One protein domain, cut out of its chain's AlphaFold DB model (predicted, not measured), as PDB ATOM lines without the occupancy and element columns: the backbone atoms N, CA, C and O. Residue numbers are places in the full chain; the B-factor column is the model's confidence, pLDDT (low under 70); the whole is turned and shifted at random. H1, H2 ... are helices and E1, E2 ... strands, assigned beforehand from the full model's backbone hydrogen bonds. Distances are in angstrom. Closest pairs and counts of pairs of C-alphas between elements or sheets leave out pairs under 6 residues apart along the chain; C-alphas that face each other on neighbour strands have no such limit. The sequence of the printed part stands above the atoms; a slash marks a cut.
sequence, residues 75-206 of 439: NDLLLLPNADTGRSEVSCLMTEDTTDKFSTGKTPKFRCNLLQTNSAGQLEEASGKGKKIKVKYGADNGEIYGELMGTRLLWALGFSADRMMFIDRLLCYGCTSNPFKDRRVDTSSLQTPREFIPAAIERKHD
ATOM      1  N   ASN A  75     -24.263 -21.897  -3.654       88.25
ATOM      2  CA  ASN A  75     -23.601 -21.451  -2.425       88.25
ATOM      3  C   ASN A  75     -24.571 -20.881  -1.384       88.25
ATOM      4  O   ASN A  75     -24.228 -20.806  -0.208       88.25
ATOM      5  N   ASP A  76     -25.773 -20.465  -1.780       86.81
ATOM      6  CA  ASP A  76     -26.792 -19.995  -0.838       86.81
ATOM      7  C   ASP A  76     -27.444 -21.171  -0.089       86.81
ATOM      8  O   ASP A  76     -28.002 -20.972   0.988       86.81
ATOM      9  N   LEU A  77     -27.311 -22.411  -0.583       85.38
ATOM     10  CA  LEU A  77     -27.730 -23.610   0.155       85.38
ATOM     11  C   LEU A  77     -26.907 -23.810   1.433       85.38
ATOM     12  O   LEU A  77     -27.440 -24.299   2.425       85.38
ATOM     13  N   LEU A  78     -25.643 -23.370   1.440       86.38
ATOM     14  CA  LEU A  78     -24.755 -23.415   2.611       86.38
ATOM     15  C   LEU A  78     -25.218 -22.495   3.747       86.38
ATOM     16  O   LEU A  78     -24.706 -22.573   4.857       86.38
ATOM     17  N   LEU A  79     -26.145 -21.587   3.455       88.25
ATOM     18  CA  LEU A  79     -26.658 -20.605   4.401       88.25
ATOM     19  C   LEU A  79     -27.995 -21.038   5.020       88.25
ATOM     20  O   LEU A  79     -28.497 -20.372   5.926       88.25
ATOM     21  N   LEU A  80     -28.595 -22.116   4.511       86.19
ATOM     22  CA  LEU A  80     -29.860 -22.630   5.015       86.19
ATOM     23  C   LEU A  80     -29.659 -23.370   6.345       86.19
ATOM     24  O   LEU A  80     -28.589 -23.932   6.590       86.19
ATOM     25  N   PRO A  81     -30.685 -23.404   7.212       85.12
ATOM     26  CA  PRO A  81     -30.639 -24.219   8.413       85.12
ATOM     27  C   PRO A  81     -30.393 -25.694   8.087       85.12
ATOM     28  O   PRO A  81     -30.958 -26.239   7.136       85.12
ATOM     29  N   ASN A  82     -29.579 -26.350   8.907       84.44
ATOM     30  CA  ASN A  82     -29.383 -27.789   8.844       84.44
ATOM     31  C   ASN A  82     -30.720 -28.501   9.117       84.44
ATOM     32  O   ASN A  82     -31.434 -28.146  10.055       84.44
ATOM     33  N   ALA A  83     -31.051 -29.504   8.299       80.62
ATOM     34  CA  ALA A  83     -32.349 -30.177   8.347       80.62
ATOM     35  C   ALA A  83     -32.616 -30.904   9.678       80.62
ATOM     36  O   ALA A  83     -33.761 -30.944  10.121       80.62
ATOM     37  N   ASP A  84     -31.574 -31.425  10.330       79.06
ATOM     38  CA  ASP A  84     -31.693 -32.195  11.572       79.06
ATOM     39  C   ASP A  84     -31.800 -31.287  12.801       79.06
ATOM     40  O   ASP A  84     -32.553 -31.560  13.734       79.06
ATOM     41  N   THR A  85     -31.034 -30.193  12.818       82.25
ATOM     42  CA  THR A  85     -30.959 -29.291  13.982       82.25
ATOM     43  C   THR A  85     -31.884 -28.082  13.878       82.25
ATOM     44  O   THR A  85     -32.124 -27.408  14.881       82.25
ATOM     45  N   GLY A  86     -32.365 -27.762  12.674       82.38
ATOM     46  CA  GLY A  86     -33.122 -26.545  12.383       82.38
ATOM     47  C   GLY A  86     -32.324 -25.251  12.573       82.38
ATOM     48  O   GLY A  86     -32.919 -24.176  12.552       82.38
ATOM     49  N   ARG A  87     -31.001 -25.333  12.773       84.75
ATOM     50  CA  ARG A  87     -30.111 -24.188  13.006       84.75
ATOM     51  C   ARG A  87     -29.170 -23.978  11.836       84.75
ATOM     52  O   ARG A  87     -28.703 -24.937  11.224       84.75
ATOM     53  N   SER A  88     -28.857 -22.724  11.543       88.44
ATOM     54  CA  SER A  88     -27.874 -22.366  10.517       88.44
ATOM     55  C   SER A  88     -26.503 -22.136  11.164       88.44
ATOM     56  O   SER A  88     -26.308 -21.140  11.872       88.44
ATOM     57  N   GLU A  89     -25.554 -23.034  10.910       93.56
ATOM     58  CA  GLU A  89     -24.136 -22.833  11.221       93.56
ATOM     59  C   GLU A  89     -23.374 -22.631   9.912       93.56
ATOM     60  O   GLU A  89     -23.432 -23.475   9.021       93.56
ATOM     61  N   VAL A  90     -22.683 -21.500   9.781       95.56
ATOM     62  CA  VAL A  90     -21.964 -21.135   8.553       95.56
ATOM     63  C   VAL A  90     -20.491 -20.946   8.867       95.56
ATOM     64  O   VAL A  90     -20.137 -20.280   9.839       95.56
ATOM     65  N   SER A  91     -19.630 -21.489   8.012       97.00
ATOM     66  CA  SER A  91     -18.188 -21.257   8.072       97.00
ATOM     67  C   SER A  91     -17.740 -20.345   6.935       97.00
ATOM     68  O   SER A  91     -18.201 -20.474   5.799       97.00
ATOM     69  N   CYS A  92     -16.838 -19.412   7.224       97.44
ATOM     70  CA  CYS A  92     -16.236 -18.558   6.205       97.44
ATOM     71  C   CYS A  92     -14.767 -18.238   6.500       97.44
ATOM     72  O   CYS A  92     -14.313 -18.353   7.635       97.44
ATOM     73  N   LEU A  93     -14.029 -17.823   5.475       97.25
ATOM     74  CA  LEU A  93     -12.615 -17.476   5.534       97.25
ATOM     75  C   LEU A  93     -12.406 -16.006   5.168       97.25
ATOM     76  O   LEU A  93     -12.803 -15.559   4.088       97.25
ATOM     77  N   MET A  94     -11.767 -15.261   6.064       95.56
ATOM     78  CA  MET A  94     -11.273 -13.919   5.789       95.56
ATOM     79  C   MET A  94      -9.880 -14.010   5.159       95.56
ATOM     80  O   MET A  94      -8.953 -14.572   5.735       95.56
ATOM     81  N   THR A  95      -9.750 -13.448   3.964       91.94
ATOM     82  CA  THR A  95      -8.512 -13.352   3.180       91.94
ATOM     83  C   THR A  95      -8.193 -11.891   2.885       91.94
ATOM     84  O   THR A  95      -9.095 -11.057   2.942       91.94
ATOM     85  N   GLU A  96      -6.959 -11.573   2.493       87.75
ATOM     86  CA  GLU A  96      -6.554 -10.197   2.147       87.75
ATOM     87  C   GLU A  96      -7.524  -9.529   1.138       87.75
ATOM     88  O   GLU A  96      -8.017  -8.434   1.399       87.75
ATOM     89  N   ASP A  97      -7.956 -10.237   0.080       85.50
ATOM     90  CA  ASP A  97      -8.979  -9.761  -0.886       85.50
ATOM     91  C   ASP A  97     -10.286  -9.319  -0.197       85.50
ATOM     92  O   ASP A  97     -10.910  -8.309  -0.539       85.50
ATOM     93  N   THR A  98     -10.724 -10.064   0.815       83.75
ATOM     94  CA  THR A  98     -11.963  -9.738   1.530       83.75
ATOM     95  C   THR A  98     -11.815  -8.562   2.500       83.75
ATOM     96  O   THR A  98     -12.828  -7.963   2.868       83.75
ATOM     97  N   THR A  99     -10.583  -8.188   2.861       81.25
ATOM     98  CA  THR A  99     -10.287  -7.097   3.804       81.25
ATOM     99  C   THR A  99     -10.189  -5.723   3.134       81.25
ATOM    100  O   THR A  99     -10.573  -4.717   3.739       81.25
ATOM    101  N   ASP A 100      -9.782  -5.684   1.861       58.75
ATOM    102  CA  ASP A 100      -9.512  -4.449   1.108       58.75
ATOM    103  C   ASP A 100     -10.774  -3.661   0.716       58.75
ATOM    104  O   ASP A 100     -10.735  -2.452   0.459       58.75
ATOM    105  N   LYS A 101     -11.943  -4.310   0.691       59.72
ATOM    106  CA  LYS A 101     -13.187  -3.654   0.271       59.72
ATOM    107  C   LYS A 101     -13.821  -2.906   1.440       59.72
ATOM    108  O   LYS A 101     -14.488  -3.499   2.288       59.72
ATOM    109  N   PHE A 102     -13.669  -1.578   1.444       55.12
ATOM    110  CA  PHE A 102     -14.361  -0.668   2.360       55.12
ATOM    111  C   PHE A 102     -15.859  -1.000   2.457       55.12
ATOM    112  O   PHE A 102     -16.644  -0.684   1.564       55.12
ATOM    113  N   SER A 103     -16.283  -1.585   3.578       56.94
ATOM    114  CA  SER A 103     -17.674  -1.477   4.000       56.94
ATOM    115  C   SER A 103     -17.863  -0.065   4.556       56.94
ATOM    116  O   SER A 103     -17.223   0.339   5.531       56.94
ATOM    117  N   THR A 104     -18.671   0.737   3.871       62.78
ATOM    118  CA  THR A 104     -19.119   2.027   4.398       62.78
ATOM    119  C   THR A 104     -20.188   1.788   5.474       62.78
ATOM    120  O   THR A 104     -20.790   0.713   5.562       62.78
ATOM    121  N   GLY A 105     -20.416   2.783   6.334       70.56
ATOM    122  CA  GLY A 105     -21.406   2.709   7.413       70.56
ATOM    123  C   GLY A 105     -20.792   2.620   8.812       70.56
ATOM    124  O   GLY A 105     -19.579   2.558   8.983       70.56
ATOM    125  N   LYS A 106     -21.655   2.686   9.830       79.00
ATOM    126  CA  LYS A 106     -21.262   2.820  11.247       79.00
ATOM    127  C   LYS A 106     -21.492   1.553  12.080       79.00
ATOM    128  O   LYS A 106     -21.299   1.583  13.290       79.00
ATOM    129  N   THR A 107     -21.946   0.471  11.457       84.31
ATOM    130  CA  THR A 107     -22.367  -0.763  12.132       84.31
ATOM    131  C   THR A 107     -21.401  -1.916  11.863       84.31
ATOM    132  O   THR A 107     -20.862  -1.991  10.755       84.31
ATOM    133  N   PRO A 108     -21.196  -2.826  12.838       92.06
ATOM    134  CA  PRO A 108     -20.295  -3.964  12.685       92.06
ATOM    135  C   PRO A 108     -20.655  -4.847  11.486       92.06
ATOM    136  O   PRO A 108     -21.737  -5.438  11.431       92.06
ATOM    137  N   LYS A 109     -19.739  -4.913  10.514       92.44
ATOM    138  CA  LYS A 109     -19.855  -5.753   9.319       92.44
ATOM    139  C   LYS A 109     -18.494  -6.040   8.687       92.44
ATOM    140  O   LYS A 109     -17.600  -5.196   8.752       92.44
ATOM    141  N   PHE A 110     -18.360  -7.187   8.035       93.38
ATOM    142  CA  PHE A 110     -17.155  -7.586   7.301       93.38
ATOM    143  C   PHE A 110     -17.513  -8.449   6.086       93.38
ATOM    144  O   PHE A 110     -18.687  -8.736   5.843       93.38
ATOM    145  N   ARG A 111     -16.511  -8.818   5.288       93.81
ATOM    146  CA  ARG A 111     -16.660  -9.753   4.171       93.81
ATOM    147  C   ARG A 111     -15.749 -10.954   4.388       93.81
ATOM    148  O   ARG A 111     -14.678 -10.810   4.961       93.81
ATOM    149  N   CYS A 112     -16.183 -12.110   3.915       95.06
ATOM    150  CA  CYS A 112     -15.398 -13.341   3.894       95.06
ATOM    151  C   CYS A 112     -15.866 -14.226   2.730       95.06
ATOM    152  O   CYS A 112     -16.911 -13.961   2.124       95.06
ATOM    153  N   ASN A 113     -15.093 -15.255   2.400       95.69
ATOM    154  CA  ASN A 113     -15.481 -16.281   1.437       95.69
ATOM    155  C   ASN A 113     -16.118 -17.455   2.179       95.69
ATOM    156  O   ASN A 113     -15.584 -17.906   3.187       95.69
ATOM    157  N   LEU A 114     -17.258 -17.943   1.704       96.31
ATOM    158  CA  LEU A 114     -17.900 -19.131   2.251       96.31
ATOM    159  C   LEU A 114     -16.983 -20.341   2.162       96.31
ATOM    160  O   LEU A 114     -16.273 -20.519   1.172       96.31
ATOM    161  N   LEU A 115     -17.047 -21.174   3.195       96.06
ATOM    162  CA  LEU A 115     -16.425 -22.485   3.211       96.06
ATOM    163  C   LEU A 115     -17.496 -23.562   3.024       96.06
ATOM    164  O   LEU A 115     -18.621 -23.425   3.504       96.06
ATOM    165  N   GLN A 116     -17.122 -24.636   2.342       93.81
ATOM    166  CA  GLN A 116     -17.919 -25.844   2.168       93.81
ATOM    167  C   GLN A 116     -17.101 -27.068   2.579       93.81
ATOM    168  O   GLN A 116     -15.871 -27.029   2.576       93.81
ATOM    169  N   THR A 117     -17.782 -28.161   2.907       91.56
ATOM    170  CA  THR A 117     -17.131 -29.443   3.186       91.56
ATOM    171  C   THR A 117     -17.013 -30.244   1.896       91.56
ATOM    172  O   THR A 117     -18.018 -30.494   1.230       91.56
ATOM    173  N   ASN A 118     -15.802 -30.664   1.545       91.25
ATOM    174  CA  ASN A 118     -15.566 -31.509   0.379       91.25
ATOM    175  C   ASN A 118     -15.873 -32.992   0.656       91.25
ATOM    176  O   ASN A 118     -16.218 -33.388   1.770       91.25
ATOM    177  N   SER A 119     -15.723 -33.840  -0.365       90.69
ATOM    178  CA  SER A 119     -15.991 -35.284  -0.266       90.69
ATOM    179  C   SER A 119     -15.098 -36.025   0.738       90.69
ATOM    180  O   SER A 119     -15.464 -37.108   1.186       90.69
ATOM    181  N   ALA A 120     -13.954 -35.446   1.115       91.75
ATOM    182  CA  ALA A 120     -13.051 -35.978   2.133       91.75
ATOM    183  C   ALA A 120     -13.376 -35.473   3.554       91.75
ATOM    184  O   ALA A 120     -12.644 -35.782   4.494       91.75
ATOM    185  N   GLY A 121     -14.448 -34.693   3.728       90.75
ATOM    186  CA  GLY A 121     -14.831 -34.131   5.024       90.75
ATOM    187  C   GLY A 121     -14.005 -32.912   5.448       90.75
ATOM    188  O   GLY A 121     -14.052 -32.527   6.613       90.75
ATOM    189  N   GLN A 122     -13.236 -32.307   4.537       91.75
ATOM    190  CA  GLN A 122     -12.387 -31.149   4.824       91.75
ATOM    191  C   GLN A 122     -13.063 -29.849   4.380       91.75
ATOM    192  O   GLN A 122     -13.753 -29.823   3.362       91.75
ATOM    193  N   LEU A 123     -12.847 -28.767   5.134       93.62
ATOM    194  CA  LEU A 123     -13.302 -27.433   4.741       93.62
ATOM    195  C   LEU A 123     -12.431 -26.877   3.611       93.62
ATOM    196  O   LEU A 123     -11.204 -26.874   3.704       93.62
ATOM    197  N   GLU A 124     -13.075 -26.341   2.586       94.56
ATOM    198  CA  GLU A 124     -12.450 -25.630   1.472       94.56
ATOM    199  C   GLU A 124     -13.281 -24.402   1.089       94.56
ATOM    200  O   GLU A 124     -14.463 -24.312   1.420       94.56
ATOM    201  N   GLU A 125     -12.679 -23.439   0.390       94.94
ATOM    202  CA  GLU A 125     -13.438 -22.303  -0.135       94.94
ATOM    203  C   GLU A 125     -14.476 -22.759  -1.162       94.94
ATOM    204  O   GLU A 125     -14.172 -23.472  -2.119       94.94
ATOM    205  N   ALA A 126     -15.705 -22.275  -0.993       93.31
ATOM    206  CA  ALA A 126     -16.759 -22.459  -1.970       93.31
ATOM    207  C   ALA A 126     -16.353 -21.849  -3.321       93.31
ATOM    208  O   ALA A 126     -15.718 -20.790  -3.402       93.31
ATOM    209  N   SER A 127     -16.745 -22.510  -4.404       89.12
ATOM    210  CA  SER A 127     -16.404 -22.101  -5.767       89.12
ATOM    211  C   SER A 127     -17.534 -21.314  -6.440       89.12
ATOM    212  O   SER A 127     -18.701 -21.409  -6.071       89.12
ATOM    213  N   GLY A 128     -17.189 -20.526  -7.462       87.19
ATOM    214  CA  GLY A 128     -18.164 -19.831  -8.309       87.19
ATOM    215  C   GLY A 128     -18.812 -18.576  -7.702       87.19
ATOM    216  O   GLY A 128     -18.348 -17.997  -6.713       87.19
ATOM    217  N   LYS A 129     -19.887 -18.111  -8.356       83.75
ATOM    218  CA  LYS A 129     -20.638 -16.904  -7.968       83.75
ATOM    219  C   LYS A 129     -21.244 -17.093  -6.578       83.75
ATOM    220  O   LYS A 129     -21.726 -18.170  -6.250       83.75
ATOM    221  N   GLY A 130     -21.258 -16.041  -5.766       84.00
ATOM    222  CA  GLY A 130     -21.873 -16.080  -4.434       84.00
ATOM    223  C   GLY A 130     -20.967 -16.606  -3.316       84.00
ATOM    224  O   GLY A 130     -21.381 -16.576  -2.161       84.00
ATOM    225  N   LYS A 131     -19.714 -17.001  -3.584       91.94
ATOM    226  CA  LYS A 131     -18.795 -17.387  -2.500       91.94
ATOM    227  C   LYS A 131     -18.482 -16.238  -1.533       91.94
ATOM    228  O   LYS A 131     -18.400 -16.449  -0.332       91.94
ATOM    229  N   LYS A 132     -18.350 -15.005  -2.033       91.88
ATOM    230  CA  LYS A 132     -18.060 -13.823  -1.208       91.88
ATOM    231  C   LYS A 132     -19.344 -13.334  -0.540       91.88
ATOM    232  O   LYS A 132     -20.300 -12.975  -1.227       91.88
ATOM    233  N   ILE A 133     -19.357 -13.303   0.788       93.00
ATOM    234  CA  ILE A 133     -20.492 -12.862   1.606       93.00
ATOM    235  C   ILE A 133     -20.188 -11.548   2.315       93.00
ATOM    236  O   ILE A 133     -19.032 -11.214   2.581       93.00
ATOM    237  N   LYS A 134     -21.244 -10.799   2.636       93.50
ATOM    238  CA  LYS A 134     -21.206  -9.670   3.568       93.50
ATOM    239  C   LYS A 134     -21.914 -10.101   4.845       93.50
ATOM    240  O   LYS A 134     -23.091 -10.447   4.811       93.50
ATOM    241  N   VAL A 135     -21.177 -10.075   5.946       95.06
ATOM    242  CA  VAL A 135     -21.638 -10.477   7.272       95.06
ATOM    243  C   VAL A 135     -21.919  -9.230   8.094       95.06
ATOM    244  O   VAL A 135     -21.047  -8.369   8.229       95.06
ATOM    245  N   LYS A 136     -23.105  -9.156   8.692       95.12
ATOM    246  CA  LYS A 136     -23.458  -8.210   9.759       95.12
ATOM    247  C   LYS A 136     -23.546  -8.995  11.069       95.12
ATOM    248  O   LYS A 136     -24.092 -10.092  11.071       95.12
ATOM    249  N   TYR A 137     -22.984  -8.482  12.164       94.69
ATOM    250  CA  TYR A 137     -22.876  -9.250  13.417       94.69
ATOM    251  C   TYR A 137     -23.097  -8.409  14.681       94.69
ATOM    252  O   TYR A 137     -22.998  -7.178  14.644       94.69
ATOM    253  N   GLY A 138     -23.386  -9.101  15.789       90.88
ATOM    254  CA  GLY A 138     -23.513  -8.548  17.140       90.88
ATOM    255  C   GLY A 138     -24.961  -8.363  17.604       90.88
ATOM    256  O   GLY A 138     -25.804  -7.883  16.852       90.88
ATOM    257  N   ALA A 139     -25.249  -8.707  18.863       88.31
ATOM    258  CA  ALA A 139     -26.614  -8.713  19.406       88.31
ATOM    259  C   ALA A 139     -27.227  -7.305  19.510       88.31
ATOM    260  O   ALA A 139     -28.410  -7.108  19.248       88.31
ATOM    261  N   ASP A 140     -26.402  -6.300  19.800       87.94
ATOM    262  CA  ASP A 140     -26.842  -4.901  19.860       87.94
ATOM    263  C   ASP A 140     -26.971  -4.244  18.478       87.94
ATOM    264  O   ASP A 140     -27.440  -3.107  18.354       87.94
ATOM    265  N   ASN A 141     -26.567  -4.941  17.412       90.06
ATOM    266  CA  ASN A 141     -26.620  -4.421  16.056       90.06
ATOM    267  C   ASN A 141     -28.047  -4.502  15.500       90.06
ATOM    268  O   ASN A 141     -28.402  -5.419  14.760       90.06
ATOM    269  N   GLY A 142     -28.859  -3.487  15.808       91.44
ATOM    270  CA  GLY A 142     -30.236  -3.358  15.319       91.44
ATOM    271  C   GLY A 142     -30.386  -3.416  13.790       91.44
ATOM    272  O   GLY A 142     -31.483  -3.680  13.307       91.44
ATOM    273  N   GLU A 143     -29.303  -3.208  13.028       91.00
ATOM    274  CA  GLU A 143     -29.311  -3.340  11.567       91.00
ATOM    275  C   GLU A 143     -29.644  -4.761  11.111       91.00
ATOM    276  O   GLU A 143     -30.399  -4.902  10.161       91.00
ATOM    277  N   ILE A 144     -29.155  -5.791  11.813       93.56
ATOM    278  CA  ILE A 144     -29.431  -7.201  11.485       93.56
ATOM    279  C   ILE A 144     -30.937  -7.454  11.470       93.56
ATOM    280  O   ILE A 144     -31.502  -7.937  10.490       93.56
ATOM    281  N   TYR A 145     -31.583  -7.083  12.570       95.38
ATOM    282  CA  TYR A 145     -32.997  -7.324  12.799       95.38
ATOM    283  C   TYR A 145     -33.871  -6.486  11.866       95.38
ATOM    284  O   TYR A 145     -34.790  -7.008  11.240       95.38
ATOM    285  N   GLY A 146     -33.569  -5.188  11.752       95.50
ATOM    286  CA  GLY A 146     -34.324  -4.267  10.902       95.50
ATOM    287  C   GLY A 146     -34.267  -4.681   9.439       95.50
ATOM    288  O   GLY A 146     -35.283  -4.671   8.750       95.50
ATOM    289  N   GLU A 147     -33.097  -5.118   8.978       95.31
ATOM    290  CA  GLU A 147     -32.920  -5.493   7.584       95.31
ATOM    291  C   GLU A 147     -33.610  -6.811   7.260       95.31
ATOM    292  O   GLU A 147     -34.280  -6.893   6.241       95.31
ATOM    293  N   LEU A 148     -33.527  -7.812   8.143       96.00
ATOM    294  CA  LEU A 148     -34.257  -9.071   7.979       96.00
ATOM    295  C   LEU A 148     -35.769  -8.857   7.883       96.00
ATOM    296  O   LEU A 148     -36.401  -9.414   6.990       96.00
ATOM    297  N   MET A 149     -36.349  -8.036   8.764       97.31
ATOM    298  CA  MET A 149     -37.777  -7.706   8.691       97.31
ATOM    299  C   MET A 149     -38.096  -6.901   7.425       97.31
ATOM    300  O   MET A 149     -39.076  -7.179   6.738       97.31
ATOM    301  N   GLY A 150     -37.267  -5.909   7.095       97.00
ATOM    302  CA  GLY A 150     -37.495  -5.013   5.963       97.00
ATOM    303  C   GLY A 150     -37.459  -5.743   4.628       97.00
ATOM    304  O   GLY A 150     -38.395  -5.617   3.839       97.00
ATOM    305  N   THR A 151     -36.420  -6.543   4.387       96.38
ATOM    306  CA  THR A 151     -36.280  -7.283   3.129       96.38
ATOM    307  C   THR A 151     -37.338  -8.366   2.987       96.38
ATOM    308  O   THR A 151     -37.907  -8.504   1.907       96.38
ATOM    309  N   ARG A 152     -37.670  -9.089   4.069       96.62
ATOM    310  CA  ARG A 152     -38.724 -10.115   4.036       96.62
ATOM    311  C   ARG A 152     -40.092  -9.515   3.772       96.62
ATOM    312  O   ARG A 152     -40.833 -10.086   2.984       96.62
ATOM    313  N   LEU A 153     -40.419  -8.369   4.375       98.19
ATOM    314  CA  LEU A 153     -41.685  -7.692   4.102       98.19
ATOM    315  C   LEU A 153     -41.752  -7.192   2.655       98.19
ATOM    316  O   LEU A 153     -42.753  -7.429   1.987       98.19
ATOM    317  N   LEU A 154     -40.692  -6.546   2.153       98.06
ATOM    318  CA  LEU A 154     -40.624  -6.089   0.759       98.06
ATOM    319  C   LEU A 154     -40.846  -7.256  -0.211       98.06
ATOM    320  O   LEU A 154     -41.774  -7.208  -1.016       98.06
ATOM    321  N   TRP A 155     -40.062  -8.326  -0.058       96.12
ATOM    322  CA  TRP A 155     -40.167  -9.529  -0.880       96.12
ATOM    323  C   TRP A 155     -41.553 -10.176  -0.799       96.12
ATOM    324  O   TRP A 155     -42.154 -10.473  -1.832       96.12
ATOM    325  N   ALA A 156     -42.084 -10.364   0.413       97.12
ATOM    326  CA  ALA A 156     -43.377 -11.005   0.621       97.12
ATOM    327  C   ALA A 156     -44.502 -10.264  -0.103       97.12
ATOM    328  O   ALA A 156     -45.390 -10.907  -0.657       97.12
ATOM    329  N   LEU A 157     -44.435  -8.930  -0.127       98.06
ATOM    330  CA  LEU A 157     -45.404  -8.062  -0.790       98.06
ATOM    331  C   LEU A 157     -45.130  -7.863  -2.291       98.06
ATOM    332  O   LEU A 157     -45.890  -7.144  -2.933       98.06
ATOM    333  N   GLY A 158     -44.089  -8.485  -2.856       97.00
ATOM    334  CA  GLY A 158     -43.751  -8.428  -4.285       97.00
ATOM    335  C   GLY A 158     -42.821  -7.285  -4.697       97.00
ATOM    336  O   GLY A 158     -42.594  -7.092  -5.891       97.00
ATOM    337  N   PHE A 159     -42.269  -6.530  -3.742       97.69
ATOM    338  CA  PHE A 159     -41.254  -5.514  -4.015       97.69
ATOM    339  C   PHE A 159     -39.859  -6.129  -4.038       97.69
ATOM    340  O   PHE A 159     -39.514  -6.980  -3.213       97.69
ATOM    341  N   SER A 160     -39.024  -5.673  -4.965       94.62
ATOM    342  CA  SER A 160     -37.681  -6.222  -5.110       94.62
ATOM    343  C   SER A 160     -36.735  -5.702  -4.021       94.62
ATOM    344  O   SER A 160     -36.529  -4.497  -3.863       94.62
ATOM    345  N   ALA A 161     -36.125  -6.629  -3.284       94.56
ATOM    346  CA  ALA A 161     -35.153  -6.344  -2.237       94.56
ATOM    347  C   ALA A 161     -34.031  -7.387  -2.230       94.56
ATOM    348  O   ALA A 161     -34.202  -8.507  -2.719       94.56
ATOM    349  N   ASP A 162     -32.887  -7.024  -1.654       92.50
ATOM    350  CA  ASP A 162     -31.823  -7.988  -1.369       92.50
ATOM    351  C   ASP A 162     -32.282  -9.037  -0.348       92.50
ATOM    352  O   ASP A 162     -33.158  -8.783   0.480       92.50
ATOM    353  N   ARG A 163     -31.696 -10.237  -0.397       90.88
ATOM    354  CA  ARG A 163     -32.031 -11.307   0.548       90.88
ATOM    355  C   ARG A 163     -31.191 -11.160   1.809       90.88
ATOM    356  O   ARG A 163     -29.996 -10.874   1.746       90.88
ATOM    357  N   MET A 164     -31.813 -11.430   2.951       92.62
ATOM    358  CA  MET A 164     -31.132 -11.506   4.238       92.62
ATOM    359  C   MET A 164     -31.383 -12.855   4.891       92.62
ATOM    360  O   MET A 164     -32.521 -13.319   4.987       92.62
ATOM    361  N   MET A 165     -30.308 -13.456   5.387       92.06
ATOM    362  CA  MET A 165     -30.329 -14.764   6.030       92.06
ATOM    363  C   MET A 165     -29.826 -14.605   7.457       92.06
ATOM    364  O   MET A 165     -28.714 -14.122   7.664       92.06
ATOM    365  N   PHE A 166     -30.659 -14.957   8.435       93.06
ATOM    366  CA  PHE A 166     -30.235 -14.990   9.829       93.06
ATOM    367  C   PHE A 166     -29.352 -16.214  10.033       93.06
ATOM    368  O   PHE A 166     -29.741 -17.306   9.632       93.06
ATOM    369  N   ILE A 167     -28.193 -16.017  10.655       94.12
ATOM    370  CA  ILE A 167     -27.233 -17.071  10.951       94.12
ATOM    371  C   ILE A 167     -27.112 -17.215  12.468       94.12
ATOM    372  O   ILE A 167     -26.606 -16.316  13.148       94.12
ATOM    373  N   ASP A 168     -27.569 -18.351  13.002       89.31
ATOM    374  CA  ASP A 168     -27.464 -18.661  14.433       89.31
ATOM    375  C   ASP A 168     -26.021 -18.640  14.926       89.31
ATOM    376  O   ASP A 168     -25.759 -18.120  16.012       89.31
ATOM    377  N   ARG A 169     -25.098 -19.184  14.125       92.88
ATOM    378  CA  ARG A 169     -23.679 -19.262  14.462       92.88
ATOM    379  C   ARG A 169     -22.805 -19.138  13.223       92.88
ATOM    380  O   ARG A 169     -22.917 -19.932  12.292       92.88
ATOM    381  N   LEU A 170     -21.920 -18.146  13.214       97.00
ATOM    382  CA  LEU A 170     -20.925 -17.978  12.159       97.00
ATOM    383  C   LEU A 170     -19.523 -18.243  12.711       97.00
ATOM    384  O   LEU A 170     -19.094 -17.573  13.651       97.00
ATOM    385  N   LEU A 171     -18.806 -19.173  12.085       97.56
ATOM    386  CA  LEU A 171     -17.409 -19.491  12.355       97.56
ATOM    387  C   LEU A 171     -16.529 -18.834  11.285       97.56
ATOM    388  O   LEU A 171     -16.498 -19.271  10.135       97.56
ATOM    389  N   CYS A 172     -15.824 -17.763  11.644       98.00
ATOM    390  CA  CYS A 172     -14.911 -17.085  10.730       98.00
ATOM    391  C   CYS A 172     -13.455 -17.461  11.005       98.00
ATOM    392  O   CYS A 172     -12.881 -17.097  12.036       98.00
ATOM    393  N   TYR A 173     -12.844 -18.121  10.034       98.00
ATOM    394  CA  TYR A 173     -11.417 -18.384   9.980       98.00
ATOM    395  C   TYR A 173     -10.679 -17.146   9.469       98.00
ATOM    396  O   TYR A 173     -11.131 -16.484   8.536       98.00
ATOM    397  N   GLY A 174      -9.548 -16.809  10.082       96.94
ATOM    398  CA  GLY A 174      -8.757 -15.628   9.714       96.94
ATOM    399  C   GLY A 174      -9.308 -14.295  10.239       96.94
ATOM    400  O   GLY A 174      -8.664 -13.270  10.045       96.94
ATOM    401  N   CYS A 175     -10.464 -14.267  10.911       97.31
ATOM    402  CA  CYS A 175     -11.022 -13.046  11.493       97.31
ATOM    403  C   CYS A 175     -10.308 -12.621  12.789       97.31
ATOM    404  O   CYS A 175     -10.042 -13.431  13.676       97.31
ATOM    405  N   THR A 176     -10.133 -11.312  12.980       95.75
ATOM    406  CA  THR A 176      -9.843 -10.747  14.310       95.75
ATOM    407  C   THR A 176     -11.071 -10.852  15.224       95.75
ATOM    408  O   THR A 176     -12.173 -11.189  14.787       95.75
ATOM    409  N   SER A 177     -10.932 -10.513  16.509       94.56
ATOM    410  CA  SER A 177     -12.088 -10.423  17.421       94.56
ATOM    411  C   SER A 177     -13.083  -9.319  17.034       94.56
ATOM    412  O   SER A 177     -14.233  -9.333  17.473       94.56
ATOM    413  N   ASN A 178     -12.658  -8.346  16.222       93.25
ATOM    414  CA  ASN A 178     -13.504  -7.269  15.735       93.25
ATOM    415  C   ASN A 178     -13.123  -6.898  14.292       93.25
ATOM    416  O   ASN A 178     -12.498  -5.854  14.082       93.25
ATOM    417  N   PRO A 179     -13.536  -7.704  13.296       93.25
ATOM    418  CA  PRO A 179     -13.158  -7.511  11.896       93.25
ATOM    419  C   PRO A 179     -13.693  -6.199  11.307       93.25
ATOM    420  O   PRO A 179     -13.213  -5.727  10.283       93.25
ATOM    421  N   PHE A 180     -14.661  -5.552  11.965       91.25
ATOM    422  CA  PHE A 180     -15.101  -4.211  11.595       91.25
ATOM    423  C   PHE A 180     -14.061  -3.124  11.924       91.25
ATOM    424  O   PHE A 180     -13.889  -2.198  11.128       91.25
ATOM    425  N   LYS A 181     -13.377  -3.224  13.077       89.69
ATOM    426  CA  LYS A 181     -12.374  -2.244  13.541       89.69
ATOM    427  C   LYS A 181     -10.937  -2.623  13.176       89.69
ATOM    428  O   LYS A 181     -10.143  -1.730  12.904       89.69
ATOM    429  N   ASP A 182     -10.613  -3.912  13.186       91.44
ATOM    430  CA  ASP A 182      -9.309  -4.453  12.806       91.44
ATOM    431  C   ASP A 182      -9.504  -5.464  11.677       91.44
ATOM    432  O   ASP A 182      -9.923  -6.598  11.903       91.44
ATOM    433  N   ARG A 183      -9.236  -5.010  10.452       88.50
ATOM    434  CA  ARG A 183      -9.506  -5.748   9.214       88.50
ATOM    435  C   ARG A 183      -8.363  -6.666   8.794       88.50
ATOM    436  O   ARG A 183      -8.438  -7.223   7.717       88.50
ATOM    437  N   ARG A 184      -7.299  -6.813   9.582       92.75
ATOM    438  CA  ARG A 184      -6.179  -7.693   9.212       92.75
ATOM    439  C   ARG A 184      -6.585  -9.159   9.302       92.75
ATOM    440  O   ARG A 184      -7.414  -9.513  10.138       92.75
ATOM    441  N   VAL A 185      -5.947 -10.018   8.517       94.88
ATOM    442  CA  VAL A 185      -6.076 -11.466   8.700       94.88
ATOM    443  C   VAL A 185      -5.368 -11.884  10.001       94.88
ATOM    444  O   VAL A 185      -4.172 -11.655  10.176       94.88
ATOM    445  N   ASP A 186      -6.108 -12.492  10.933       95.75
ATOM    446  CA  ASP A 186      -5.591 -13.073  12.180       95.75
ATOM    447  C   ASP A 186      -5.219 -14.540  11.945       95.75
ATOM    448  O   ASP A 186      -6.073 -15.432  11.996       95.75
ATOM    449  N   THR A 187      -3.932 -14.800  11.715       95.25
ATOM    450  CA  THR A 187      -3.418 -16.149  11.437       95.25
ATOM    451  C   THR A 187      -3.665 -17.139  12.574       95.25
ATOM    452  O   THR A 187      -3.789 -18.331  12.305       95.25
ATOM    453  N   SER A 188      -3.814 -16.674  13.822       95.00
ATOM    454  CA  SER A 188      -4.131 -17.548  14.963       95.00
ATOM    455  C   SER A 188      -5.552 -18.118  14.892       95.00
ATOM    456  O   SER A 188      -5.830 -19.184  15.442       95.00
ATOM    457  N   SER A 189      -6.450 -17.440  14.172       96.19
ATOM    458  CA  SER A 189      -7.833 -17.877  13.981       96.19
ATOM    459  C   SER A 189      -8.034 -18.789  12.766       96.19
ATOM    460  O   SER A 189      -9.160 -19.185  12.470       96.19
ATOM    461  N   LEU A 190      -6.961 -19.140  12.047       95.31
ATOM    462  CA  LEU A 190      -7.029 -20.074  10.917       95.31
ATOM    463  C   LEU A 190      -7.242 -21.526  11.366       95.31
ATOM    464  O   LEU A 190      -7.778 -22.321  10.604       95.31
ATOM    465  N   GLN A 191      -6.843 -21.880  12.589       92.88
ATOM    466  CA  GLN A 191      -7.087 -23.206  13.172       92.88
ATOM    467  C   GLN A 191      -8.235 -23.191  14.186       92.88
ATOM    468  O   GLN A 191      -8.916 -24.196  14.355       92.88
ATOM    469  N   THR A 192      -8.456 -22.060  14.865       95.44
ATOM    470  CA  THR A 192      -9.549 -21.880  15.834       95.44
ATOM    471  C   THR A 192     -10.387 -20.666  15.425       95.44
ATOM    472  O   THR A 192      -9.985 -19.535  15.714       95.44
ATOM    473  N   PRO A 193     -11.522 -20.860  14.733       97.56
ATOM    474  CA  PRO A 193     -12.269 -19.754  14.146       97.56
ATOM    475  C   PRO A 193     -12.840 -18.821  15.217       97.56
ATOM    476  O   PRO A 193     -13.149 -19.228  16.339       97.56
ATOM    477  N   ARG A 194     -13.028 -17.551  14.850       97.62
ATOM    478  CA  ARG A 194     -13.803 -16.609  15.660       97.62
ATOM    479  C   ARG A 194     -15.283 -16.868  15.469       97.62
ATOM    480  O   ARG A 194     -15.762 -16.994  14.345       97.62
ATOM    481  N   GLU A 195     -15.999 -16.888  16.577       97.38
ATOM    482  CA  GLU A 195     -17.434 -17.100  16.592       97.38
ATOM    483  C   GLU A 195     -18.183 -15.767  16.662       97.38
ATOM    484  O   GLU A 195     -17.876 -14.909  17.494       97.38
ATOM    485  N   PHE A 196     -19.183 -15.604  15.797       96.00
ATOM    486  CA  PHE A 196     -20.059 -14.436  15.773       96.00
ATOM    487  C   PHE A 196     -21.516 -14.863  15.963       96.00
ATOM    488  O   PHE A 196     -22.082 -15.556  15.115       96.00
ATOM    489  N   ILE A 197     -22.117 -14.417  17.072       93.00
ATOM    490  CA  ILE A 197     -23.526 -14.647  17.414       93.00
ATOM    491  C   ILE A 197     -24.164 -13.335  17.907       93.00
ATOM    492  O   ILE A 197     -23.608 -12.677  18.789       93.00
ATOM    493  N   PRO A 198     -25.363 -12.974  17.420       91.44
ATOM    494  CA  PRO A 198     -25.950 -13.423  16.163       91.44
ATOM    495  C   PRO A 198     -25.181 -12.841  14.969       91.44
ATOM    496  O   PRO A 198     -24.471 -11.833  15.091       91.44
ATOM    497  N   ALA A 199     -25.379 -13.451  13.806       95.50
ATOM    498  CA  ALA A 199     -24.929 -12.915  12.534       95.50
ATOM    499  C   ALA A 199     -26.068 -12.930  11.511       95.50
ATOM    500  O   ALA A 199     -27.060 -13.640  11.654       95.50
ATOM    501  N   ALA A 200     -25.926 -12.132  10.464       95.31
ATOM    502  CA  ALA A 200     -26.758 -12.225   9.282       95.31
ATOM    503  C   ALA A 200     -25.925 -11.993   8.028       95.31
ATOM    504  O   ALA A 200     -24.943 -11.243   8.040       95.31
ATOM    505  N   ILE A 201     -26.330 -12.654   6.951       94.94
ATOM    506  CA  ILE A 201     -25.668 -12.593   5.655       94.94
ATOM    507  C   ILE A 201     -26.593 -11.927   4.645       94.94
ATOM    508  O   ILE A 201     -27.761 -12.293   4.515       94.94
ATOM    509  N   GLU A 202     -26.034 -10.954   3.932       92.12
ATOM    510  CA  GLU A 202     -26.688 -10.225   2.847       92.12
ATOM    511  C   GLU A 202     -26.353 -10.869   1.500       92.12
ATOM    512  O   GLU A 202     -25.177 -11.097   1.179       92.12
ATOM    513  N   ARG A 203     -27.387 -11.127   0.694       90.75
ATOM    514  CA  ARG A 203     -27.275 -11.576  -0.694       90.75
ATOM    515  C   ARG A 203     -27.926 -10.580  -1.628       90.75
ATOM    516  O   ARG A 203     -29.107 -10.269  -1.498       90.75
ATOM    517  N   LYS A 204     -27.147 -10.139  -2.614       89.62
ATOM    518  CA  LYS A 204     -27.665  -9.315  -3.698       89.62
ATOM    519  C   LYS A 204     -28.757 -10.085  -4.446       89.62
ATOM    520  O   LYS A 204     -28.586 -11.271  -4.722       89.62
ATOM    521  N   HIS A 205     -29.847  -9.398  -4.768       88.50
ATOM    522  CA  HIS A 205     -30.843  -9.846  -5.734       88.50
ATOM    523  C   HIS A 205     -30.178 -10.320  -7.035       88.50
ATOM    524  O   HIS A 205     -29.157  -9.766  -7.458       88.50
ATOM    525  N   ASP A 206     -30.777 -11.322  -7.674       87.44
ATOM    526  CA  ASP A 206     -30.276 -11.882  -8.924       87.44
ATOM    527  C   ASP A 206     -30.285 -10.848 -10.058       87.44
ATOM    528  O   ASP A 206     -31.103  -9.924 -10.079       87.44
TER     529      ASP A 206
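This is residues 75 to 206 of the 439 residues of an uncharacterized protein of Bdellovibrio exovorus JSS (UniProt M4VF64). A strongly twisted sheet of eight strands folds round on itself into a rough, barrel-like core: E2, E4, E8 and E5 make one part, E1, E6 and E7 the other, with E1 beside E2 and corners where E5 runs on into E6 and E7 into E8. The long helix H3 packs over E5 and E8 towards one end of the longest axis, the small H4 lies towards the other end, and the short H1 and H2 are on opposite faces of the sheet. The printed part has 132 residues with four named helices and eight named strands, which follow one another along the chain as H1, E1, H2, E2, E3, E4, H3, E5, E6, H4, E7 and E8; the class is mixed, helices and strands, and in the branched sheet E1 and E6 are parallel while the other neighbour pairs are antiparallel. The whole is compact, with a radius of gyration of the C-alphas of 14.5 A and spans of 44 by 36 by 26 A.

The longest strand, E2, is residues 109 to 117, 24.6 A from C-alpha 109 at (-19.855, -5.753, 9.319) to C-alpha 117. E1 is residues 89 to 93, E3 123 to 125, E4 132 to 137 (16.1 A), E5 163 to 167, E6 169 to 173, E7 194 to 196 and E8 199 to 203. H3, residues 142 to 156, is 21.1 A long and ends at C-alpha 156 at (-43.377, -11.005, 0.621). H1 is residues 75 to 79, H2 96 to 99 and H4 187 to 190.

E2 has three neighbours, each antiparallel: E4 (N 135 and O 110, 2.8 A), E1 on the other side from E4 (N 93 and O 113, 2.8 A), and E3, its hairpin partner (N 116 and O 124, 2.8 A). E1 and E6 are parallel (N 171 and O 90, 2.8 A), and E7 is antiparallel to E6 (N 172 and O 194, 2.8 A). E8 is antiparallel to E4 (N 200 and O 136, 2.8 A) and to E5 (N 165 and O 201, 2.9 A). E5 runs on into E6 at 90 degrees, and E7 into E8 at 81 degrees. H3 is on the sheet at a height of 8.6 A, slantwise to E8 at 40 degrees on the local plane; the closest C-alphas of H3 and E5 are Leu 148 and Met 164, 5.4 A. H1 is over none of the strands, and H2 only just so, with 2 C-alphas falling on E2. H4 is at the sheet's level, at 2.8 A. In H3 every O i to N i+4 pair is within hydrogen-bond range; in H1 0 of 1 is, with 2 of 2 O i to N i+3 pairs; H2 and H4 are too short for an i+4 pair.

The two C-alphas farthest apart, those of Leu 157 and Ser 188, are 45.2 A apart. The printed part has no cut, and the link from E6 to H4, residues 174 to 186, is long. Mean pLDDT of the printed part is 90.8; residues 100 to 104 are under 70.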